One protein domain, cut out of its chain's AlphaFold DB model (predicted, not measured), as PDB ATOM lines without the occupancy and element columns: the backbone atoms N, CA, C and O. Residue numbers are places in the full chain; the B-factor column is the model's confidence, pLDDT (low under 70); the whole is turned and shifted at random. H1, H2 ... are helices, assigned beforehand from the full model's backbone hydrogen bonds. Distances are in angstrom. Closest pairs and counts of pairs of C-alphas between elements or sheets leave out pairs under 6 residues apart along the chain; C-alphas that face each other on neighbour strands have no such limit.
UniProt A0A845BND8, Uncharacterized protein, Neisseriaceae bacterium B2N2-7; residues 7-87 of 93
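What this domain is: This is residues 7 to 87 of the 93 residues of an uncharacterized protein of Neisseriaceae bacterium B2N2-7 (UniProt A0A845BND8). A short helical hairpin, H1 and H2, sits at one end of a long helix, H3; H1 packs along the first half of H3, and residues 64 to 87 of H3 stick out as a long arm. H2 folds back beside H1, and its link to H3 loops round at the end away from that arm. The printed part has 81 residues, with three named helices in the order H1, H2, H3 and no named strand; the class is all helix. The whole is extended, with a radius of gyration of the C-alphas of 19.7 A, and a rod spanning 70 by 18 by 17 A.

How they stand to each other: H1, residues 8 to 16, and H2, residues 20 to 35, form a helical hairpin over a tight link of 3 residues. They touch at a shallow tilt of 25 degrees, opposite ways, H2 with residues 20 to 26 alone; the closest C-alphas, of Ala 14 and Leu 23, are 5.5 A apart. H3, residues 43 to 87, touches H1 with residues 48 to 60 alone. Their closest C-alphas, of Pro 8 and Leu 49, are 4.8 A apart, and they run the same way at a shallow tilt of 10 degrees. H2 and H3 are near each other, with 7 pairs of C-alphas within 10 A. Each O i to N i+4 pair in H2 and H3 is within hydrogen-bond range; in H1, 4 of 5 are.

Where its parts are: H1 begins at C-alpha 8 (-10.810, -68.192, -74.814) and is 13.2 A long from first to last C-alpha. H2 is 22.5 A long. H3 is 66.2 A long, from C-alpha 43 (-12.739, -61.774, -63.329) to C-alpha 87 (25.501, -61.388, -117.370).

The domain as a whole: The two C-alphas farthest apart, of Asp 38 and Phe 87, are 70.5 A apart. Residues 35 to 40 and 64 to 87 stand free; the remaining 51 residues span 31 by 17 by 14 A. The link from H2 to H3, 7 residues, is short, and the printed part has no cut. The mean pLDDT of the printed part is 89.8, and one residue, Phe 87, is under 70.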
ATOM      1  N   ASP A   7     -15.356 -67.568 -76.068       89.56
ATOM      2  CA  ASP A   7     -14.551 -68.711 -75.647       89.56
ATOM      3  C   ASP A   7     -13.056 -68.383 -75.813       89.56
ATOM      4  O   ASP A   7     -12.619 -68.141 -76.943       89.56
ATOM      5  N   PRO A   8     -12.255 -68.376 -74.728       89.38
ATOM      6  CA  PRO A   8     -10.810 -68.192 -74.814       89.38
ATOM      7  C   PRO A   8     -10.125 -69.208 -75.742       89.38
ATOM      8  O   PRO A   8      -9.229 -68.833 -76.495       89.38
ATOM      9  N   GLY A   9     -10.564 -70.472 -75.747       90.69
ATOM     10  CA  GLY A   9      -9.941 -71.524 -76.559       90.69
ATOM     11  C   GLY A   9     -10.106 -71.295 -78.062       90.69
ATOM     12  O   GLY A   9      -9.222 -71.630 -78.851       90.69
ATOM     13  N   ALA A  10     -11.198 -70.646 -78.470       92.75
ATOM     14  CA  ALA A  10     -11.476 -70.367 -79.873       92.75
ATOM     15  C   ALA A  10     -10.453 -69.410 -80.514       92.75
ATOM     16  O   ALA A  10     -10.170 -69.548 -81.703       92.75
ATOM     17  N   LEU A  11      -9.891 -68.464 -79.747       92.69
ATOM     18  CA  LEU A  11      -8.860 -67.538 -80.241       92.69
ATOM     19  C   LEU A  11      -7.558 -68.273 -80.564       92.69
ATOM     20  O   LEU A  11      -6.988 -68.071 -81.635       92.69
ATOM     21  N   ILE A  12      -7.120 -69.140 -79.650       94.31
ATOM     22  CA  ILE A  12      -5.889 -69.920 -79.805       94.31
ATOM     23  C   ILE A  12      -6.043 -70.873 -80.989       94.31
ATOM     24  O   ILE A  12      -5.235 -70.829 -81.911       94.31
ATOM     25  N   HIS A  13      -7.135 -71.640 -81.039       94.69
ATOM     26  CA  HIS A  13      -7.371 -72.579 -82.135       94.69
ATOM     27  C   HIS A  13      -7.462 -71.904 -83.506       94.69
ATOM     28  O   HIS A  13      -6.923 -72.430 -84.477       94.69
ATOM     29  N   ALA A  14      -8.113 -70.741 -83.611       93.56
ATOM     30  CA  ALA A  14      -8.158 -70.001 -84.871       93.56
ATOM     31  C   ALA A  14      -6.759 -69.525 -85.303       93.56
ATOM     32  O   ALA A  14      -6.441 -69.574 -86.492       93.56
ATOM     33  N   ALA A  15      -5.916 -69.106 -84.353       93.50
ATOM     34  CA  ALA A  15      -4.541 -68.703 -84.632       93.50
ATOM     35  C   ALA A  15      -3.656 -69.893 -85.045       93.50
ATOM     36  O   ALA A  15      -2.958 -69.799 -86.051       93.50
ATOM     37  N   GLU A  16      -3.720 -71.019 -84.328       93.25
ATOM     38  CA  GLU A  16      -2.986 -72.252 -84.660       93.25
ATOM     39  C   GLU A  16      -3.383 -72.812 -86.032       93.25
ATOM     40  O   GLU A  16      -2.534 -73.248 -86.807       93.25
ATOM     41  N   ALA A  17      -4.677 -72.761 -86.362       95.56
ATOM     42  CA  ALA A  17      -5.198 -73.202 -87.652       95.56
ATOM     43  C   ALA A  17      -4.900 -72.224 -88.804       95.56
ATOM     44  O   ALA A  17      -5.279 -72.502 -89.942       95.56
ATOM     45  N   CYS A  18      -4.255 -71.083 -88.531       93.56
ATOM     46  CA  CYS A  18      -4.058 -69.995 -89.490       93.56
ATOM     47  C   CYS A  18      -5.370 -69.477 -90.114       93.56
ATOM     48  O   CYS A  18      -5.375 -68.949 -91.229       93.56
ATOM     49  N   ASP A  19      -6.499 -69.613 -89.411       96.12
ATOM     50  CA  ASP A  19      -7.797 -69.126 -89.873       96.12
ATOM     51  C   ASP A  19      -7.964 -67.649 -89.500       96.12
ATOM     52  O   ASP A  19      -8.650 -67.263 -88.546       96.12
ATOM     53  N   TRP A  20      -7.303 -66.794 -90.278       92.94
ATOM     54  CA  TRP A  20      -7.272 -65.349 -90.045       92.94
ATOM     55  C   TRP A  20      -8.655 -64.700 -90.141       92.94
ATOM     56  O   TRP A  20      -8.935 -63.722 -89.447       92.94
ATOM     57  N   THR A  21      -9.544 -65.263 -90.966       94.69
ATOM     58  CA  THR A  21     -10.919 -64.768 -91.104       94.69
ATOM     59  C   THR A  21     -11.700 -65.035 -89.827       94.69
ATOM     60  O   THR A  21     -12.367 -64.140 -89.300       94.69
ATOM     61  N   ARG A  22     -11.590 -66.256 -89.291       92.88
ATOM     62  CA  ARG A  22     -12.218 -66.615 -88.024       92.88
ATOM     63  C   ARG A  22     -11.646 -65.813 -86.863       92.88
ATOM     64  O   ARG A  22     -12.419 -65.350 -86.025       92.88
ATOM     65  N   LEU A  23     -10.334 -65.598 -86.837       93.38
ATOM     66  CA  LEU A  23      -9.676 -64.817 -85.793       93.38
ATOM     67  C   LEU A  23     -10.178 -63.362 -85.763       93.38
ATOM     68  O   LEU A  23     -10.512 -62.855 -84.695       93.38
ATOM     69  N   ALA A  24     -10.341 -62.722 -86.927       93.31
ATOM     70  CA  ALA A  24     -10.894 -61.367 -87.023       93.31
ATOM     71  C   ALA A  24     -12.357 -61.283 -86.546       93.31
ATOM     72  O   ALA A  24     -12.755 -60.321 -85.889       93.31
ATOM     73  N   GLN A  25     -13.170 -62.306 -86.835       93.69
ATOM     74  CA  GLN A  25     -14.543 -62.379 -86.322       93.69
ATOM     75  C   GLN A  25     -14.576 -62.504 -84.796       93.69
ATOM     76  O   GLN A  25     -15.388 -61.842 -84.147       93.69
ATOM     77  N   LEU A  26     -13.712 -63.348 -84.227       92.56
ATOM     78  CA  LEU A  26     -13.604 -63.535 -82.779       92.56
ATOM     79  C   LEU A  26     -13.127 -62.257 -82.080       92.56
ATOM     80  O   LEU A  26     -13.650 -61.924 -81.019       92.56
ATOM     81  N   ASP A  27     -12.206 -61.510 -82.691       93.69
ATOM     82  CA  ASP A  27     -11.762 -60.213 -82.172       93.69
ATOM     83  C   ASP A  27     -12.915 -59.196 -82.116       93.69
ATOM     84  O   ASP A  27     -13.181 -58.610 -81.068       93.69
ATOM     85  N   LEU A  28     -13.700 -59.065 -83.190       92.44
ATOM     86  CA  LEU A  28     -14.888 -58.199 -83.196       92.44
ATOM     87  C   LEU A  28     -15.924 -58.614 -82.141       92.44
ATOM     88  O   LEU A  28     -16.523 -57.764 -81.475       92.44
ATOM     89  N   GLN A  29     -16.135 -59.920 -81.964       91.12
ATOM     90  CA  GLN A  29     -17.023 -60.443 -80.926       91.12
ATOM     91  C   GLN A  29     -16.512 -60.105 -79.524       91.12
ATOM     92  O   GLN A  29     -17.304 -59.706 -78.669       91.12
ATOM     93  N   LEU A  30     -15.202 -60.214 -79.293       91.50
ATOM     94  CA  LEU A  30     -14.573 -59.860 -78.026       91.50
ATOM     95  C   LEU A  30     -14.687 -58.357 -77.749       91.50
ATOM     96  O   LEU A  30     -15.083 -57.974 -76.649       91.50
ATOM     97  N   GLN A  31     -14.419 -57.504 -78.741       91.56
ATOM     98  CA  GLN A  31     -14.590 -56.053 -78.628       91.56
ATOM     99  C   GLN A  31     -16.031 -55.691 -78.257       91.56
ATOM    100  O   GLN A  31     -16.259 -54.946 -77.303       91.56
ATOM    101  N   HIS A  32     -17.012 -56.271 -78.955       90.25
ATOM    102  CA  HIS A  32     -18.422 -56.055 -78.647       90.25
ATOM    103  C   HIS A  32     -18.775 -56.547 -77.238       90.25
ATOM    104  O   HIS A  32     -19.444 -55.840 -76.488       90.25
ATOM    105  N   TYR A  33     -18.292 -57.730 -76.853       88.25
ATOM    106  CA  TYR A  33     -18.505 -58.281 -75.520       88.25
ATOM    107  C   TYR A  33     -17.925 -57.383 -74.426       88.25
ATOM    108  O   TYR A  33     -18.587 -57.200 -73.409       88.25
ATOM    109  N   LEU A  34     -16.732 -56.807 -74.618       88.75
ATOM    110  CA  LEU A  34     -16.059 -55.931 -73.652       88.75
ATOM    111  C   LEU A  34     -16.663 -54.519 -73.586       88.75
ATOM    112  O   LEU A  34     -16.630 -53.897 -72.524       88.75
ATOM    113  N   ALA A  35     -17.255 -54.034 -74.678       89.69
ATOM    114  CA  ALA A  35     -17.880 -52.714 -74.751       89.69
ATOM    115  C   ALA A  35     -19.227 -52.613 -74.007       89.69
ATOM    116  O   ALA A  35     -19.718 -51.510 -73.785       89.69
ATOM    117  N   GLN A  36     -19.842 -53.736 -73.616       86.31
ATOM    118  CA  GLN A  36     -21.137 -53.731 -72.922       86.31
ATOM    119  C   GLN A  36     -20.999 -53.182 -71.478       86.31
ATOM    120  O   GLN A  36     -20.282 -53.778 -70.675       86.31
ATOM    121  N   PRO A  37     -21.656 -52.067 -71.109       74.19
ATOM    122  CA  PRO A  37     -21.431 -51.405 -69.817       74.19
ATOM    123  C   PRO A  37     -22.026 -52.159 -68.613       74.19
ATOM    124  O   PRO A  37     -21.443 -52.119 -67.533       74.19
ATOM    125  N   ASP A  38     -23.115 -52.910 -68.806       70.69
ATOM    126  CA  ASP A  38     -23.922 -53.479 -67.707       70.69
ATOM    127  C   ASP A  38     -23.780 -55.001 -67.533       70.69
ATOM    128  O   ASP A  38     -24.585 -55.650 -66.863       70.69
ATOM    129  N   VAL A  39     -22.757 -55.608 -68.138       76.06
ATOM    130  CA  VAL A  39     -22.501 -57.044 -67.979       76.06
ATOM    131  C   VAL A  39     -21.539 -57.258 -66.821       76.06
ATOM    132  O   VAL A  39     -20.361 -56.904 -66.899       76.06
ATOM    133  N   THR A  40     -22.019 -57.888 -65.747       78.00
ATOM    134  CA  THR A  40     -21.137 -58.420 -64.705       78.00
ATOM    135  C   THR A  40     -20.308 -59.549 -65.308       78.00
ATOM    136  O   THR A  40     -20.819 -60.628 -65.601       78.00
ATOM    137  N   ARG A  41     -19.021 -59.282 -65.535       83.25
ATOM    138  CA  ARG A  41     -18.078 -60.259 -66.082       83.25
ATOM    139  C   ARG A  41     -17.287 -60.884 -64.951       83.25
ATOM    140  O   ARG A  41     -16.720 -60.182 -64.113       83.25
ATOM    141  N   GLU A  42     -17.200 -62.205 -64.956       88.44
ATOM    142  CA  GLU A  42     -16.337 -62.913 -64.024       88.44
ATOM    143  C   GLU A  42     -14.873 -62.548 -64.286       88.44
ATOM    144  O   GLU A  42     -14.367 -62.652 -65.405       88.44
ATOM    145  N   ARG A  43     -14.161 -62.132 -63.233       88.94
ATOM    146  CA  ARG A  43     -12.739 -61.774 -63.329       88.94
ATOM    147  C   ARG A  43     -11.891 -62.925 -63.874       88.94
ATOM    148  O   ARG A  43     -10.954 -62.674 -64.626       88.94
ATOM    149  N   ALA A  44     -12.222 -64.165 -63.512       89.25
ATOM    150  CA  ALA A  44     -11.545 -65.358 -64.013       89.25
ATOM    151  C   ALA A  44     -11.670 -65.485 -65.541       89.25
ATOM    152  O   ALA A  44     -10.664 -65.687 -66.218       89.25
ATOM    153  N   LEU A  45     -12.869 -65.261 -66.089       90.12
ATOM    154  CA  LEU A  45     -13.103 -65.265 -67.532       90.12
ATOM    155  C   LEU A  45     -12.315 -64.155 -68.241       90.12
ATOM    156  O   LEU A  45     -11.692 -64.406 -69.266       90.12
ATOM    157  N   LEU A  46     -12.294 -62.938 -67.687       91.44
ATOM    158  CA  LEU A  46     -11.520 -61.832 -68.264       91.44
ATOM    159  C   LEU A  46     -10.016 -62.125 -68.305       91.44
ATOM    160  O   LEU A  46      -9.349 -61.778 -69.278       91.44
ATOM    161  N   LEU A  47      -9.482 -62.762 -67.261       93.50
ATOM    162  CA  LEU A  47      -8.085 -63.191 -67.238       93.50
ATOM    163  C   LEU A  47      -7.819 -64.273 -68.288       93.50
ATOM    164  O   LEU A  47      -6.852 -64.147 -69.029       93.50
ATOM    165  N   ALA A  48      -8.695 -65.275 -68.403       93.06
ATOM    166  CA  ALA A  48      -8.564 -66.323 -69.413       93.06
ATOM    167  C   ALA A  48      -8.600 -65.758 -70.844       93.06
ATOM    168  O   ALA A  48      -7.741 -66.092 -71.655       93.06
ATOM    169  N   LEU A  49      -9.529 -64.841 -71.138       93.44
ATOM    170  CA  LEU A  49      -9.607 -64.160 -72.436       93.44
ATOM    171  C   LEU A  49      -8.345 -63.344 -72.733       93.44
ATOM    172  O   LEU A  49      -7.866 -63.340 -73.865       93.44
ATOM    173  N   ARG A  50      -7.783 -62.668 -71.723       94.56
ATOM    174  CA  ARG A  50      -6.545 -61.897 -71.880       94.56
ATOM    175  C   ARG A  50      -5.359 -62.790 -72.228       94.56
ATOM    176  O   ARG A  50      -4.590 -62.433 -73.117       94.56
ATOM    177  N   GLU A  51      -5.184 -63.903 -71.518       96.56
ATOM    178  CA  GLU A  51      -4.074 -64.820 -71.790       96.56
ATOM    179  C   GLU A  51      -4.235 -65.488 -73.160       96.56
ATOM    180  O   GLU A  51      -3.296 -65.457 -73.952       96.56
ATOM    181  N   ALA A  52      -5.441 -65.944 -73.506       93.75
ATOM    182  CA  ALA A  52      -5.714 -66.506 -74.828       93.75
ATOM    183  C   ALA A  52      -5.452 -65.510 -75.969       93.75
ATOM    184  O   ALA A  52      -4.872 -65.868 -76.990       93.75
ATOM    185  N   TYR A  53      -5.829 -64.240 -75.794       95.44
ATOM    186  CA  TYR A  53      -5.553 -63.203 -76.787       95.44
ATOM    187  C   TYR A  53      -4.048 -62.945 -76.949       95.44
ATOM    188  O   TYR A  53      -3.558 -62.773 -78.064       95.44
ATOM    189  N   ARG A  54      -3.290 -62.934 -75.843       96.56
ATOM    190  CA  ARG A  54      -1.826 -62.784 -75.882       96.56
ATOM    191  C   ARG A  54      -1.153 -63.942 -76.605       96.56
ATOM    192  O   ARG A  54      -0.240 -63.707 -77.391       96.56
ATOM    193  N   GLU A  55      -1.607 -65.160 -76.348       96.75
ATOM    194  CA  GLU A  55      -1.097 -66.361 -77.001       96.75
ATOM    195  C   GLU A  55      -1.403 -66.357 -78.502       96.75
ATOM    196  O   GLU A  55      -0.485 -66.473 -79.315       96.75
ATOM    197  N   ALA A  56      -2.652 -66.080 -78.886       95.06
ATOM    198  CA  ALA A  56      -3.035 -65.926 -80.288       95.06
ATOM    199  C   ALA A  56      -2.212 -64.834 -81.001       95.06
ATOM    200  O   ALA A  56      -1.750 -65.034 -82.125       95.06
ATOM    201  N   ALA A  57      -1.959 -63.698 -80.340       94.94
ATOM    202  CA  ALA A  57      -1.123 -62.629 -80.884       94.94
ATOM    203  C   ALA A  57       0.345 -63.056 -81.063       94.94
ATOM    204  O   ALA A  57       0.977 -62.688 -82.057       94.94
ATOM    205  N   ALA A  58       0.891 -63.846 -80.134       97.06
ATOM    206  CA  ALA A  58       2.239 -64.396 -80.250       97.06
ATOM    207  C   ALA A  58       2.356 -65.360 -81.443       97.06
ATOM    208  O   ALA A  58       3.307 -65.247 -82.218       97.06
ATOM    209  N   ILE A  59       1.361 -66.233 -81.642       95.62
ATOM    210  CA  ILE A  59       1.273 -67.130 -82.803       95.62
ATOM    211  C   ILE A  59       1.243 -66.311 -84.101       95.62
ATOM    212  O   ILE A  59       2.072 -66.518 -84.988       95.62
ATOM    213  N   CYS A  60       0.365 -65.308 -84.189       94.12
ATOM    214  CA  CYS A  60       0.274 -64.438 -85.365       94.12
ATOM    215  C   CYS A  60       1.599 -63.715 -85.665       94.12
ATOM    216  O   CYS A  60       1.999 -63.598 -86.823       94.12
ATOM    217  N   SER A  61       2.300 -63.245 -84.629       95.00
ATOM    218  CA  SER A  61       3.612 -62.602 -84.760       95.00
ATOM    219  C   SER A  61       4.683 -63.566 -85.284       95.00
ATOM    220  O   SER A  61       5.473 -63.216 -86.161       95.00
ATOM    221  N   ALA A  62       4.687 -64.813 -84.807       95.75
ATOM    222  CA  ALA A  62       5.602 -65.836 -85.301       95.75
ATOM    223  C   ALA A  62       5.355 -66.151 -86.787       95.75
ATOM    224  O   ALA A  62       6.308 -66.185 -87.571       95.75
ATOM    225  N   HIS A  63       4.086 -66.302 -87.185       94.12
ATOM    226  CA  HIS A  63       3.699 -66.531 -88.579       94.12
ATOM    227  C   HIS A  63       4.055 -65.350 -89.488       94.12
ATOM    228  O   HIS A  63       4.606 -65.557 -90.569       94.12
ATOM    229  N   SER A  64       3.809 -64.109 -89.060       92.50
ATOM    230  CA  SER A  64       4.157 -62.929 -89.861       92.50
ATOM    231  C   SER A  64       5.670 -62.778 -90.029       92.50
ATOM    232  O   SER A  64       6.145 -62.501 -91.132       92.50
ATOM    233  N   ALA A  65       6.448 -63.047 -88.976       95.31
ATOM    234  CA  ALA A  65       7.904 -63.053 -89.043       95.31
ATOM    235  C   ALA A  65       8.433 -64.154 -89.973       95.31
ATOM    236  O   ALA A  65       9.414 -63.937 -90.684       95.31
ATOM    237  N   GLN A  66       7.800 -65.331 -89.987       94.81
ATOM    238  CA  GLN A  66       8.134 -66.391 -90.936       94.81
ATOM    239  C   GLN A  66       7.851 -65.962 -92.376       94.81
ATOM    240  O   GLN A  66       8.755 -66.035 -93.207       94.81
ATOM    241  N   LEU A  67       6.652 -65.447 -92.648       93.75
ATOM    242  CA  LEU A  67       6.271 -64.995 -93.983       93.75
ATOM    243  C   LEU A  67       7.209 -63.889 -94.493       93.75
ATOM    244  O   LEU A  67       7.652 -63.925 -95.637       93.75
ATOM    245  N   ALA A  68       7.585 -62.943 -93.629       94.38
ATOM    246  CA  ALA A  68       8.535 -61.887 -93.972       94.38
ATOM    247  C   ALA A  68       9.917 -62.443 -94.363       94.38
ATOM    248  O   ALA A  68      10.521 -61.972 -95.329       94.38
ATOM    249  N   ARG A  69      10.409 -63.468 -93.650       93.94
ATOM    250  CA  ARG A  69      11.668 -64.149 -94.002       93.94
ATOM    251  C   ARG A  69      11.568 -64.857 -95.351       93.94
ATOM    252  O   ARG A  69      12.479 -64.731 -96.163       93.94
ATOM    253  N   GLU A  70      10.473 -65.567 -95.602       94.31
ATOM    254  CA  GLU A  70      10.241 -66.263 -96.875       94.31
ATOM    255  C   GLU A  70      10.173 -65.278 -98.050       94.31
ATOM    256  O   GLU A  70      10.817 -65.491 -99.077       94.31
ATOM    257  N   MET A  71       9.481 -64.149 -97.879       93.69
ATOM    258  CA  MET A  71       9.433 -63.087 -98.888       93.69
ATOM    259  C   MET A  71      10.813 -62.490 -99.181       93.69
ATOM    260  O   MET A  71      11.142 -62.266-100.345       93.69
ATOM    261  N   ALA A  72      11.634 -62.258 -98.153       91.69
ATOM    262  CA  ALA A  72      12.992 -61.746 -98.331       91.69
ATOM    263  C   ALA A  72      13.887 -62.734 -99.103       91.69
ATOM    264  O   ALA A  72      14.639 -62.326 -99.991       91.69
ATOM    265  N   LEU A  73      13.768 -64.036 -98.818       91.75
ATOM    266  CA  LEU A  73      14.483 -65.086 -99.550       91.75
ATOM    267  C   LEU A  73      14.062 -65.145-101.025       91.75
ATOM    268  O   LEU A  73      14.919 -65.228-101.904       91.75
ATOM    269  N   LEU A  74      12.758 -65.058-101.306       90.94
ATOM    270  CA  LEU A  74      12.242 -65.030-102.678       90.94
ATOM    271  C   LEU A  74      12.722 -63.794-103.448       90.94
ATOM    272  O   LEU A  74      13.109 -63.913-104.611       90.94
ATOM    273  N   ALA A  75      12.733 -62.622-102.807       87.75
ATOM    274  CA  ALA A  75      13.241 -61.394-103.410       87.75
ATOM    275  C   ALA A  75      14.731 -61.522-103.769       87.75
ATOM    276  O   ALA A  75      15.104 -61.285-104.916       87.75
ATOM    277  N   SER A  76      15.553 -62.009-102.835       84.88
ATOM    278  CA  SER A  76      16.985 -62.231-103.066       84.88
ATOM    279  C   SER A  76      17.251 -63.266-104.167       84.88
ATOM    280  O   SER A  76      18.118 -63.062-105.016       84.88
ATOM    281  N   SER A  77      16.475 -64.355-104.217       86.50
ATOM    282  CA  SER A  77      16.584 -65.350-105.289       86.50
ATOM    283  C   SER A  77      16.268 -64.749-106.661       86.50
ATOM    284  O   SER A  77      16.996 -64.995-107.624       86.50
ATOM    285  N   ARG A  78      15.222 -63.918-106.747       83.75
ATOM    286  CA  ARG A  78      14.847 -63.219-107.978       83.75
ATOM    287  C   ARG A  78      15.926 -62.235-108.427       83.75
ATOM    288  O   ARG A  78      16.256 -62.218-109.609       83.75
ATOM    289  N   GLU A  79      16.482 -61.451-107.508       81.38
ATOM    290  CA  GLU A  79      17.589 -60.532-107.801       81.38
ATOM    291  C   GLU A  79      18.815 -61.290-108.325       81.38
ATOM    292  O   GLU A  79      19.399 -60.898-109.334       81.38
ATOM    293  N   GLY A  80      19.153 -62.429-107.711       78.12
ATOM    294  CA  GLY A  80      20.225 -63.304-108.183       78.12
ATOM    295  C   GLY A  80      19.974 -63.828-109.599       78.12
ATOM    296  O   GLY A  80      20.853 -63.736-110.453       78.12
ATOM    297  N   GLN A  81      18.766 -64.321-109.886       80.31
ATOM    298  CA  GLN A  81      18.390 -64.783-111.229       80.31
ATOM    299  C   GLN A  81      18.461 -63.663-112.275       80.31
ATOM    300  O   GLN A  81      18.921 -63.898-113.389       80.31
ATOM    301  N   GLN A  82      18.041 -62.446-111.922       79.94
ATOM    302  CA  GLN A  82      18.124 -61.283-112.807       79.94
ATOM    303  C   GLN A  82      19.572 -60.870-113.073       79.94
ATOM    304  O   GLN A  82      19.921 -60.616-114.224       79.94
ATOM    305  N   ALA A  83      20.426 -60.857-112.046       76.50
ATOM    306  CA  ALA A  83      21.852 -60.601-112.214       76.50
ATOM    307  C   ALA A  83      22.490 -61.652-113.138       76.50
ATOM    308  O   ALA A  83      23.163 -61.292-114.099       76.50
ATOM    309  N   TYR A  84      22.211 -62.941-112.920       72.94
ATOM    310  CA  TYR A  84      22.683 -63.997-113.815       72.94
ATOM    311  C   TYR A  84      22.179 -63.820-115.249       72.94
ATOM    312  O   TYR A  84      22.979 -63.961-116.167       72.94
ATOM    313  N   ALA A  85      20.906 -63.485-115.466       76.12
ATOM    314  CA  ALA A  85      20.365 -63.263-116.807       76.12
ATOM    315  C   ALA A  85      21.054 -62.090-117.529       76.12
ATOM    316  O   ALA A  85      21.442 -62.248-118.680       76.12
ATOM    317  N   LEU A  86      21.287 -60.967-116.838       75.00
ATOM    318  CA  LEU A  86      21.985 -59.799-117.393       75.00
ATOM    319  C   LEU A  86      23.438 -60.101-117.788       75.00
ATOM    320  O   LEU A  86      23.929 -59.551-118.765       75.00
ATOM    321  N   PHE A  87      24.128 -60.973-117.047       67.56
ATOM    322  CA  PHE A  87      25.501 -61.388-117.370       67.56
ATOM    323  C   PHE A  87      25.579 -62.581-118.334       67.56
ATOM    324  O   PHE A  87      26.647 -62.857-118.874       67.56
TER     325      PHE A  87